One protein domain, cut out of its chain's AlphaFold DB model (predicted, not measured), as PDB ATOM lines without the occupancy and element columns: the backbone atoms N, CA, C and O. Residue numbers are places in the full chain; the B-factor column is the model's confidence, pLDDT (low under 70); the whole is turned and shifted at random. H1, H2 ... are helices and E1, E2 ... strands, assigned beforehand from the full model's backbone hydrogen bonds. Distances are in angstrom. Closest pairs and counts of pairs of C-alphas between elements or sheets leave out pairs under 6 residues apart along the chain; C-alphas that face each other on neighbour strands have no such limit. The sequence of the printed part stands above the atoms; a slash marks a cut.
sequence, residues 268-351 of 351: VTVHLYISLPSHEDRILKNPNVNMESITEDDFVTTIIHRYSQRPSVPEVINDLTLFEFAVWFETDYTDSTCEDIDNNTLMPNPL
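AT A GLANCE: This is residues 268 to 351 of the 351 residues of the protein "Hypothetical protein" of Rotaria sp. Silwood2 (UniProt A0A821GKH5). With little regular structure, this is a small cluster of three short helices and a two-stranded hairpin, E1 and E2, with long loops at residues 268 to 302 and 332 to 345. The printed part has 84 residues, in order H1, H2, H3, E1, E2; the class is mixed, with 23 residues in named elements. It is only just compact, close to loose, with radius of gyration of the C-alphas 14.3 A and spans 41 by 35 by 25 A.

HOW THE PARTS SIT: Start at the hairpin of E1, residues 329 to 331, and E2, residues 346 to 348: antiparallel at 135 degrees, with N 330 and O 347 within hydrogen-bond range at 3.2 A. H3, residues 322 to 328, joins E1 by a tight link and touches H1, residues 303 to 308; their closest C-alphas, of Tyr 307 and Leu 322, are 6.4 A apart, and the tilt of 69 degrees, opposite ways, is steep, only just short of about perpendicular. H2, residues 316 to 319, is close to H3 but not clearly touching: their closest C-alphas, of Ile 317 and Phe 325, are 7.9 A apart. Every O i to N i+4 pair is within hydrogen-bond range in H1 and H3; H2 is too short for one.

IN THESE COORDINATES: Find C-alpha 303 at (306.650, -85.090, 21.810), where H1 begins, 8.5 A long. H2 measures 5.4 A, H3 10.1 A, E1 7.1 A and E2 6.7 A, ending at C-alpha 348, (297.412, -92.955, 14.232).

THE WHOLE: The C-alphas farthest apart, of Glu 292 and Leu 351, are 42.3 A apart. The printed part has no cut; E1 to E2 is a long link. Look for pLDDT under 70 at residues 332 to 351, among others.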
ATOM      1  N   VAL A 268     301.451 -81.714   7.703       69.38
ATOM      2  CA  VAL A 268     301.641 -81.198   9.056       69.38
ATOM      3  C   VAL A 268     303.140 -81.118   9.330       69.38
ATOM      4  O   VAL A 268     303.884 -82.054   9.042       69.38
ATOM      5  N   THR A 269     303.593 -79.994   9.878       74.00
ATOM      6  CA  THR A 269     304.982 -79.834  10.320       74.00
ATOM      7  C   THR A 269     305.055 -80.083  11.817       74.00
ATOM      8  O   THR A 269     304.453 -79.344  12.595       74.00
ATOM      9  N   VAL A 270     305.834 -81.085  12.222       74.44
ATOM     10  CA  VAL A 270     306.137 -81.367  13.629       74.44
ATOM     11  C   VAL A 270     307.569 -80.923  13.919       74.44
ATOM     12  O   VAL A 270     308.516 -81.377  13.275       74.44
ATOM     13  N   HIS A 271     307.741 -80.016  14.879       72.50
ATOM     14  CA  HIS A 271     309.061 -79.556  15.307       72.50
ATOM     15  C   HIS A 271     309.591 -80.436  16.443       72.50
ATOM     16  O   HIS A 271     308.992 -80.505  17.515       72.50
ATOM     17  N   LEU A 272     310.736 -81.083  16.215       77.44
ATOM     18  CA  LEU A 272     311.452 -81.846  17.237       77.44
ATOM     19  C   LEU A 272     312.522 -80.960  17.882       77.44
ATOM     20  O   LEU A 272     313.580 -80.723  17.298       77.44
ATOM     21  N   TYR A 273     312.252 -80.472  19.089       73.38
ATOM     22  CA  TYR A 273     313.229 -79.737  19.892       73.38
ATOM     23  C   TYR A 273     314.098 -80.728  20.667       73.38
ATOM     24  O   TYR A 273     313.766 -81.122  21.778       73.38
ATOM     25  N   ILE A 274     315.190 -81.182  20.049       72.69
ATOM     26  CA  ILE A 274     316.112 -82.132  20.680       72.69
ATOM     27  C   ILE A 274     317.114 -81.351  21.530       72.69
ATOM     28  O   ILE A 274     318.064 -80.763  21.013       72.69
ATOM     29  N   SER A 275     316.904 -81.363  22.839       68.12
ATOM     30  CA  SER A 275     317.823 -80.828  23.841       68.12
ATOM     31  C   SER A 275     318.407 -81.951  24.696       68.12
ATOM     32  O   SER A 275     317.848 -83.044  24.800       68.12
ATOM     33  N   LEU A 276     319.548 -81.686  25.336       70.25
ATOM     34  CA  LEU A 276     320.019 -82.560  26.409       70.25
ATOM     35  C   LEU A 276     319.008 -82.525  27.569       70.25
ATOM     36  O   LEU A 276     318.449 -81.457  27.821       70.25
ATOM     37  N   PRO A 277     318.823 -83.624  28.325       66.06
ATOM     38  CA  PRO A 277     317.890 -83.657  29.457       66.06
ATOM     39  C   PRO A 277     318.138 -82.561  30.507       66.06
ATOM     40  O   PRO A 277     317.222 -82.131  31.192       66.06
ATOM     41  N   SER A 278     319.378 -82.076  30.626       68.62
ATOM     42  CA  SER A 278     319.749 -80.987  31.537       68.62
ATOM     43  C   SER A 278     319.377 -79.581  31.042       68.62
ATOM     44  O   SER A 278     319.578 -78.616  31.774       68.62
ATOM     45  N   HIS A 279     318.895 -79.448  29.804       67.06
ATOM     46  CA  HIS A 279     318.603 -78.181  29.124       67.06
ATOM     47  C   HIS A 279     317.294 -78.262  28.324       67.06
ATOM     48  O   HIS A 279     317.222 -77.753  27.208       67.06
ATOM     49  N   GLU A 280     316.286 -78.963  28.846       66.56
ATOM     50  CA  GLU A 280     314.990 -79.056  28.175       66.56
ATOM     51  C   GLU A 280     314.197 -77.753  28.327       66.56
ATOM     52  O   GLU A 280     313.740 -77.403  29.415       66.56
ATOM     53  N   ASP A 281     314.026 -77.041  27.213       69.31
ATOM     54  CA  ASP A 281     313.140 -75.885  27.134       69.31
ATOM     55  C   ASP A 281     311.692 -76.383  27.010       69.31
ATOM     56  O   ASP A 281     311.275 -76.882  25.961       69.31
ATOM     57  N   ARG A 282     310.908 -76.255  28.087       74.94
ATOM     58  CA  ARG A 282     309.489 -76.645  28.115       74.94
ATOM     59  C   ARG A 282     308.571 -75.436  28.141       74.94
ATOM     60  O   ARG A 282     308.859 -74.409  28.751       74.94
ATOM     61  N   ILE A 283     307.436 -75.576  27.464       77.56
ATOM     62  CA  ILE A 283     306.417 -74.532  27.368       77.56
ATOM     63  C   ILE A 283     305.452 -74.688  28.541       77.56
ATOM     64  O   ILE A 283     304.951 -75.782  28.787       77.56
ATOM     65  N   LEU A 284     305.165 -73.594  29.239       79.81
ATOM     66  CA  LEU A 284     304.131 -73.554  30.271       79.81
ATOM     67  C   LEU A 284     302.739 -73.523  29.635       79.81
ATOM     68  O   LEU A 284     302.499 -72.745  28.710       79.81
ATOM     69  N   LYS A 285     301.804 -74.315  30.170       80.88
ATOM     70  CA  LYS A 285     300.383 -74.277  29.786       80.88
ATOM     71  C   LYS A 285     299.782 -72.896  30.058       80.88
ATOM     72  O   LYS A 285     299.022 -72.376  29.246       80.88
ATOM     73  N   ASN A 286     300.162 -72.283  31.183       78.81
ATOM     74  CA  ASN A 286     299.772 -70.927  31.555       78.81
ATOM     75  C   ASN A 286     301.017 -70.041  31.754       78.81
ATOM     76  O   ASN A 286     301.787 -70.280  32.684       78.81
ATOM     77  N   PRO A 287     301.204 -68.978  30.949       76.62
ATOM     78  CA  PRO A 287     302.362 -68.093  31.077       76.62
ATOM     79  C   PRO A 287     302.376 -67.271  32.377       76.62
ATOM     80  O   PRO A 287     303.396 -66.668  32.691       76.62
ATOM     81  N   ASN A 288     301.266 -67.228  33.123       80.69
ATOM     82  CA  ASN A 288     301.137 -66.488  34.382       80.69
ATOM     83  C   ASN A 288     301.234 -67.382  35.630       80.69
ATOM     84  O   ASN A 288     300.844 -66.945  36.714       80.69
ATOM     85  N   VAL A 289     301.683 -68.634  35.499       82.44
ATOM     86  CA  VAL A 289     301.874 -69.510  36.663       82.44
ATOM     87  C   VAL A 289     302.921 -68.915  37.612       82.44
ATOM     88  O   VAL A 289     303.879 -68.263  37.187       82.44
ATOM     89  N   ASN A 290     302.740 -69.121  38.915       83.19
ATOM     90  CA  ASN A 290     303.727 -68.687  39.894       83.19
ATOM     91  C   ASN A 290     304.990 -69.549  39.769       83.19
ATOM     92  O   ASN A 290     304.957 -70.739  40.073       83.19
ATOM     93  N   MET A 291     306.104 -68.927  39.373       79.19
ATOM     94  CA  MET A 291     307.395 -69.594  39.175       79.19
ATOM     95  C   MET A 291     307.905 -70.335  40.419       79.19
ATOM     96  O   MET A 291     308.651 -71.300  40.286       79.19
ATOM     97  N   GLU A 292     307.514 -69.904  41.620       80.56
ATOM     98  CA  GLU A 292     307.927 -70.529  42.884       80.56
ATOM     99  C   GLU A 292     307.164 -71.827  43.194       80.56
ATOM    100  O   GLU A 292     307.592 -72.596  44.053       80.56
ATOM    101  N   SER A 293     306.046 -72.081  42.507       82.94
ATOM    102  CA  SER A 293     305.178 -73.242  42.730       82.94
ATOM    103  C   SER A 293     304.948 -74.071  41.466       82.94
ATOM    104  O   SER A 293     303.936 -74.762  41.383       82.94
ATOM    105  N   ILE A 294     305.840 -73.972  40.478       84.00
ATOM    106  CA  ILE A 294     305.736 -74.750  39.241       84.00
ATOM    107  C   ILE A 294     305.905 -76.239  39.538       84.00
ATOM    108  O   ILE A 294     306.837 -76.660  40.227       84.00
ATOM    109  N   THR A 295     305.020 -77.029  38.950       84.00
ATOM    110  CA  THR A 295     305.020 -78.488  38.956       84.00
ATOM    111  C   THR A 295     305.137 -79.034  37.532       84.00
ATOM    112  O   THR A 295     305.046 -78.296  36.552       84.00
ATOM    113  N   GLU A 296     305.348 -80.345  37.401       77.75
ATOM    114  CA  GLU A 296     305.401 -81.026  36.099       77.75
ATOM    115  C   GLU A 296     304.114 -80.848  35.274       77.75
ATOM    116  O   GLU A 296     304.181 -80.692  34.052       77.75
ATOM    117  N   ASP A 297     302.965 -80.774  35.949       79.88
ATOM    118  CA  ASP A 297     301.648 -80.639  35.322       79.88
ATOM    119  C   ASP A 297     301.407 -79.242  34.729       79.88
ATOM    120  O   ASP A 297     300.532 -79.074  33.877       79.88
ATOM    121  N   ASP A 298     302.203 -78.238  35.115       82.31
ATOM    122  CA  ASP A 298     302.117 -76.877  34.575       82.31
ATOM    123  C   ASP A 298     302.727 -76.755  33.169       82.31
ATOM    124  O   ASP A 298     302.520 -75.751  32.477       82.31
ATOM    125  N   PHE A 299     303.467 -77.769  32.718       81.62
ATOM    126  CA  PHE A 299     304.122 -77.787  31.416       81.62
ATOM    127  C   PHE A 299     303.310 -78.547  30.370       81.62
ATOM    128  O   PHE A 299     302.728 -79.595  30.629       81.62
ATOM    129  N   VAL A 300     303.336 -78.054  29.134       79.31
ATOM    130  CA  VAL A 300     302.802 -78.765  27.970       79.31
ATOM    131  C   VAL A 300     303.635 -80.026  27.730       79.31
ATOM    132  O   VAL A 300     304.866 -79.966  27.674       79.31
ATOM    133  N   THR A 301     302.971 -81.168  27.553       78.50
ATOM    134  CA  THR A 301     303.640 -82.438  27.251       78.50
ATOM    135  C   THR A 301     304.306 -82.386  25.876       78.50
ATOM    136  O   THR A 301     303.638 -82.268  24.842       78.50
ATOM    137  N   THR A 302     305.635 -82.496  25.852       78.69
ATOM    138  CA  THR A 302     306.422 -82.493  24.613       78.69
ATOM    139  C   THR A 302     306.311 -83.833  23.890       78.69
ATOM    140  O   THR A 302     306.010 -84.869  24.485       78.69
ATOM    141  N   ILE A 303     306.603 -83.845  22.589       81.25
ATOM    142  CA  ILE A 303     306.650 -85.090  21.810       81.25
ATOM    143  C   ILE A 303     307.721 -86.067  22.315       81.25
ATOM    144  O   ILE A 303     307.525 -87.275  22.242       81.25
ATOM    145  N   ILE A 304     308.815 -85.555  22.886       82.94
ATOM    146  CA  ILE A 304     309.864 -86.369  23.516       82.94
ATOM    147  C   ILE A 304     309.309 -87.069  24.757       82.94
ATOM    148  O   ILE A 304     309.535 -88.263  24.934       82.94
ATOM    149  N   HIS A 305     308.537 -86.354  25.577       81.38
ATOM    150  CA  HIS A 305     307.885 -86.934  26.745       81.38
ATOM    151  C   HIS A 305     306.804 -87.955  26.355       81.38
ATOM    152  O   HIS A 305     306.723 -89.033  26.931       81.38
ATOM    153  N   ARG A 306     306.011 -87.682  25.311       83.56
ATOM    154  CA  ARG A 306     305.053 -88.676  24.789       83.56
ATOM    155  C   ARG A 306     305.761 -89.914  24.248       83.56
ATOM    156  O   ARG A 306     305.313 -91.028  24.486       83.56
ATOM    157  N   TYR A 307     306.889 -89.732  23.567       86.00
ATOM    158  CA  TYR A 307     307.714 -90.835  23.093       86.00
ATOM    159  C   TYR A 307     308.321 -91.639  24.251       86.00
ATOM    160  O   TYR A 307     308.364 -92.865  24.175       86.00
ATOM    161  N   SER A 308     308.760 -91.002  25.342       83.62
ATOM    162  CA  SER A 308     309.271 -91.721  26.518       83.62
ATOM    163  C   SER A 308     308.170 -92.478  27.269       83.62
ATOM    164  O   SER A 308     308.439 -93.543  27.818       83.62
ATOM    165  N   GLN A 309     306.937 -91.969  27.234       83.44
ATOM    166  CA  GLN A 309     305.745 -92.590  27.821       83.44
ATOM    167  C   GLN A 309     304.965 -93.487  26.848       83.44
ATOM    168  O   GLN A 309     303.861 -93.927  27.173       83.44
ATOM    169  N   ARG A 310     305.502 -93.751  25.649       85.44
ATOM    170  CA  ARG A 310     304.776 -94.496  24.616       85.44
ATOM    171  C   ARG A 310     304.397 -95.903  25.104       85.44
ATOM    172  O   ARG A 310     305.170 -96.521  25.843       85.44
ATOM    173  N   PRO A 311     303.238 -96.439  24.680       83.19
ATOM    174  CA  PRO A 311     302.825 -97.781  25.061       83.19
ATOM    175  C   PRO A 311     303.846 -98.826  24.617       83.19
ATOM    176  O   PRO A 311     304.340 -98.788  23.495       83.19
ATOM    177  N   SER A 312     304.099 -99.815  25.471       78.75
ATOM    178  CA  SER A 312     304.983-100.940  25.137       78.75
ATOM    179  C   SER A 312     304.320-101.984  24.231       78.75
ATOM    180  O   SER A 312     304.953-102.969  23.858       78.75
ATOM    181  N   VAL A 313     303.024-101.810  23.948       74.81
ATOM    182  CA  VAL A 313     302.176-102.757  23.223       74.81
ATOM    183  C   VAL A 313     301.328-101.988  22.204       74.81
ATOM    184  O   VAL A 313     300.702-100.999  22.590       74.81
ATOM    185  N   PRO A 314     301.236-102.458  20.945       76.56
ATOM    186  CA  PRO A 314     301.956-103.602  20.369       76.56
ATOM    187  C   PRO A 314     303.478-103.382  20.307       76.56
ATOM    188  O   PRO A 314     303.935-102.248  20.241       76.56
ATOM    189  N   GLU A 315     304.251-104.474  20.326       78.62
ATOM    190  CA  GLU A 315     305.727-104.467  20.422       78.62
ATOM    191  C   GLU A 315     306.396-103.566  19.371       78.62
ATOM    192  O   GLU A 315     307.368-102.882  19.676       78.62
ATOM    193  N   VAL A 316     305.781-103.452  18.187       79.31
ATOM    194  CA  VAL A 316     306.202-102.549  17.104       79.31
ATOM    195  C   VAL A 316     306.372-101.088  17.544       79.31
ATOM    196  O   VAL A 316     307.189-100.388  16.965       79.31
ATOM    197  N   ILE A 317     305.654-100.616  18.573       81.38
ATOM    198  CA  ILE A 317     305.775 -99.242  19.094       81.38
ATOM    199  C   ILE A 317     307.092 -99.038  19.859       81.38
ATOM    200  O   ILE A 317     307.654 -97.938  19.844       81.38
ATOM    201  N   ASN A 318     307.620-100.078  20.513       81.88
ATOM    202  CA  ASN A 318     308.896 -99.972  21.227       81.88
ATOM    203  C   ASN A 318     310.063 -99.754  20.268       81.88
ATOM    204  O   ASN A 318     310.977 -98.998  20.610       81.88
ATOM    205  N   ASP A 319     309.987-100.375  19.090       86.44
ATOM    206  CA  ASP A 319     311.027-100.343  18.062       86.44
ATOM    207  C   ASP A 319     311.028 -99.051  17.238       86.44
ATOM    208  O   ASP A 319     312.005 -98.769  16.545       86.44
ATOM    209  N   LEU A 320     309.965 -98.243  17.328       88.88
ATOM    210  CA  LEU A 320     309.920 -96.949  16.657       88.88
ATOM    211  C   LEU A 320     311.000 -96.035  17.213       88.88
ATOM    212  O   LEU A 320     311.113 -95.838  18.420       88.88
ATOM    213  N   THR A 321     311.731 -95.396  16.313       90.38
ATOM    214  CA  THR A 321     312.529 -94.218  16.632       90.38
ATOM    215  C   THR A 321     311.623 -93.030  16.973       90.38
ATOM    216  O   THR A 321     310.458 -92.973  16.574       90.38
ATOM    217  N   LEU A 322     312.169 -92.013  17.650       87.25
ATOM    218  CA  LEU A 322     311.455 -90.749  17.892       87.25
ATOM    219  C   LEU A 322     310.950 -90.116  16.583       87.25
ATOM    220  O   LEU A 322     309.877 -89.519  16.561       87.25
ATOM    221  N   PHE A 323     311.722 -90.251  15.500       87.50
ATOM    222  CA  PHE A 323     311.333 -89.753  14.184       87.50
ATOM    223  C   PHE A 323     310.095 -90.480  13.658       87.50
ATOM    224  O   PHE A 323     309.120 -89.830  13.296       87.50
ATOM    225  N   GLU A 324     310.104 -91.813  13.654       88.75
ATOM    226  CA  GLU A 324     308.957 -92.597  13.190       88.75
ATOM    227  C   GLU A 324     307.732 -92.337  14.068       88.75
ATOM    228  O   GLU A 324     306.650 -92.083  13.547       88.75
ATOM    229  N   PHE A 325     307.902 -92.289  15.390       88.38
ATOM    230  CA  PHE A 325     306.819 -91.941  16.305       88.38
ATOM    231  C   PHE A 325     306.192 -90.577  15.971       88.38
ATOM    232  O   PHE A 325     304.973 -90.453  15.931       88.38
ATOM    233  N   ALA A 326     307.011 -89.571  15.659       86.38
ATOM    234  CA  ALA A 326     306.534 -88.239  15.292       86.38
ATOM    235  C   ALA A 326     305.843 -88.160  13.924       86.38
ATOM    236  O   ALA A 326     305.054 -87.246  13.694       86.38
ATOM    237  N   VAL A 327     306.147 -89.085  13.013       83.31
ATOM    238  CA  VAL A 327     305.477 -89.189  11.709       83.31
ATOM    239  C   VAL A 327     304.109 -89.853  11.863       83.31
ATOM    240  O   VAL A 327     303.124 -89.377  11.296       83.31
ATOM    241  N   TRP A 328     304.050 -90.944  12.630       82.50
ATOM    242  CA  TRP A 328     302.897 -91.844  12.670       82.50
ATOM    243  C   TRP A 328     301.858 -91.520  13.745       82.50
ATOM    244  O   TRP A 328     300.755 -92.051  13.660       82.50
ATOM    245  N   PHE A 329     302.168 -90.683  14.738       82.06
ATOM    246  CA  PHE A 329     301.264 -90.403  15.858       82.06
ATOM    247  C   PHE A 329     301.063 -88.906  16.086       82.06
ATOM    248  O   PHE A 329     302.011 -88.122  16.050       82.06
ATOM    249  N   GLU A 330     299.825 -88.525  16.400       74.50
ATOM    250  CA  GLU A 330     299.463 -87.170  16.813       74.50
ATOM    251  C   GLU A 330     298.689 -87.158  18.138       74.50
ATOM    252  O   GLU A 330     298.220 -88.187  18.629       74.50
ATOM    253  N   THR A 331     298.614 -85.978  18.758       70.88
ATOM    254  CA  THR A 331     297.825 -85.778  19.979       70.88
ATOM    255  C   THR A 331     296.368 -85.567  19.601       70.88
ATOM    256  O   THR A 331     296.062 -84.644  18.846       70.88
ATOM    257  N   ASP A 332     295.480 -86.390  20.149       66.75
ATOM    258  CA  ASP A 332     294.047 -86.210  19.980       66.75
ATOM    259  C   ASP A 332     293.507 -85.174  20.977       66.75
ATOM    260  O   ASP A 332     293.405 -85.428  22.175       66.75
ATOM    261  N   TYR A 333     293.161 -83.988  20.475       63.16
ATOM    262  CA  TYR A 333     292.556 -82.915  21.272       63.16
ATOM    263  C   TYR A 333     291.016 -82.955  21.274       63.16
ATOM    264  O   TYR A 333     290.385 -82.014  21.759       63.16
ATOM    265  N   THR A 334     290.382 -83.975  20.680       50.06
ATOM    266  CA  THR A 334     288.929 -83.968  20.434       50.06
ATOM    267  C   THR A 334     288.076 -84.397  21.629       50.06
ATOM    268  O   THR A 334     286.870 -84.128  21.634       50.06
ATOM    269  N   ASP A 335     288.670 -84.955  22.687       45.91
ATOM    270  CA  ASP A 335     287.930 -85.387  23.876       45.91
ATOM    271  C   ASP A 335     287.842 -84.283  24.948       45.91
ATOM    272  O   ASP A 335     288.538 -84.275  25.959       45.91
ATOM    273  N   SER A 336     286.961 -83.313  24.699       44.84
ATOM    274  CA  SER A 336     286.684 -82.165  25.584       44.84
ATOM    275  C   SER A 336     285.787 -82.488  26.795       44.84
ATOM    276  O   SER A 336     285.278 -81.575  27.444       44.84
ATOM    277  N   THR A 337     285.559 -83.772  27.103       41.12
ATOM    278  CA  THR A 337     284.718 -84.192  28.242       41.12
ATOM    279  C   THR A 337     285.494 -84.468  29.531       41.12
ATOM    280  O   THR A 337     284.874 -84.643  30.580       41.12
ATOM    281  N   CYS A 338     286.826 -84.444  29.487       37.97
ATOM    282  CA  CYS A 338     287.674 -84.514  30.669       37.97
ATOM    283  C   CYS A 338     288.221 -83.115  30.977       37.97
ATOM    284  O   CYS A 338     288.741 -82.449  30.085       37.97
ATOM    285  N   GLU A 339     288.126 -82.658  32.225       37.25
ATOM    286  CA  GLU A 339     288.741 -81.394  32.674       37.25
ATOM    287  C   GLU A 339     290.287 -81.421  32.602       37.25
ATOM    288  O   GLU A 339     290.936 -80.400  32.828       37.25
ATOM    289  N   ASP A 340     290.871 -82.549  32.187       40.50
ATOM    290  CA  ASP A 340     292.288 -82.722  31.899       40.50
ATOM    291  C   ASP A 340     292.569 -82.571  30.394       40.50
ATOM    292  O   ASP A 340     292.284 -83.449  29.581       40.50
ATOM    293  N   ILE A 341     293.222 -81.469  30.020       42.12
ATOM    294  CA  ILE A 341     293.742 -81.191  28.662       42.12
ATOM    295  C   ILE A 341     294.826 -82.221  28.225       42.12
ATOM    296  O   ILE A 341     295.284 -82.203  27.085       42.12
ATOM    297  N   ASP A 342     295.198 -83.161  29.102       43.94
ATOM    298  CA  ASP A 342     296.234 -84.182  28.909       43.94
ATOM    299  C   ASP A 342     295.670 -85.606  28.738       43.94
ATOM    300  O   ASP A 342     296.250 -86.584  29.219       43.94
ATOM    301  N   ASN A 343     294.570 -85.776  28.002       43.69
ATOM    302  CA  ASN A 343     294.264 -87.103  27.469       43.69
ATOM    303  C   ASN A 343     295.383 -87.507  26.486       43.69
ATOM    304  O   ASN A 343     295.426 -87.093  25.331       43.69
ATOM    305  N   ASN A 344     296.319 -88.326  26.976       48.31
ATOM    306  CA  ASN A 344     297.426 -88.970  26.254       48.31
ATOM    307  C   ASN A 344     296.939 -90.029  25.241       48.31
ATOM    308  O   ASN A 344     297.590 -91.052  25.016       48.31
ATOM    309  N   THR A 345     295.783 -89.805  24.624       51.88
ATOM    310  CA  THR A 345     295.241 -90.678  23.592       51.88
ATOM    311  C   THR A 345     295.999 -90.392  22.300       51.88
ATOM    312  O   THR A 345     295.824 -89.358  21.657       51.88
ATOM    313  N   LEU A 346     296.918 -91.294  21.962       57.66
ATOM    314  CA  LEU A 346     297.661 -91.262  20.708       57.66
ATOM    315  C   LEU A 346     296.778 -91.853  19.614       57.66
ATOM    316  O   LEU A 346     296.413 -93.029  19.684       57.66
ATOM    317  N   MET A 347     296.461 -91.056  18.600       55.44
ATOM    318  CA  MET A 347     295.785 -91.547  17.404       55.44
ATOM    319  C   MET A 347     296.815 -91.770  16.290       55.44
ATOM    320  O   MET A 347     297.774 -90.995  16.178       55.44
ATOM    321  N   PRO A 348     296.649 -92.819  15.461       58.44
ATOM    322  CA  PRO A 348     297.412 -92.955  14.232       58.44
ATOM    323  C   PRO A 348     297.166 -91.732  13.350       58.44
ATOM    324  O   PRO A 348     296.016 -91.377  13.094       58.44
ATOM    325  N   ASN A 349     298.237 -91.110  12.873       55.25
ATOM    326  CA  ASN A 349     298.165 -90.008  11.929       55.25
ATOM    327  C   ASN A 349     297.583 -90.536  10.602       55.25
ATOM    328  O   ASN A 349     298.163 -91.461  10.025       55.25
ATOM    329  N   PRO A 350     296.453 -90.000  10.109       47.12
ATOM    330  CA  PRO A 350     295.742 -90.533   8.945       47.12
ATOM    331  C   PRO A 350     296.400 -90.206   7.588       47.12
ATOM    332  O   PRO A 350     295.679 -90.097   6.597       47.12
ATOM    333  N   LEU A 351     297.729 -90.019   7.541       38.94
ATOM    334  CA  LEU A 351     298.484 -89.685   6.321       38.94
ATOM    335  C   LEU A 351     298.147 -90.582   5.121       38.94
ATOM    336  O   LEU A 351     298.143 -91.826   5.277       38.94
TER     337      LEU A 351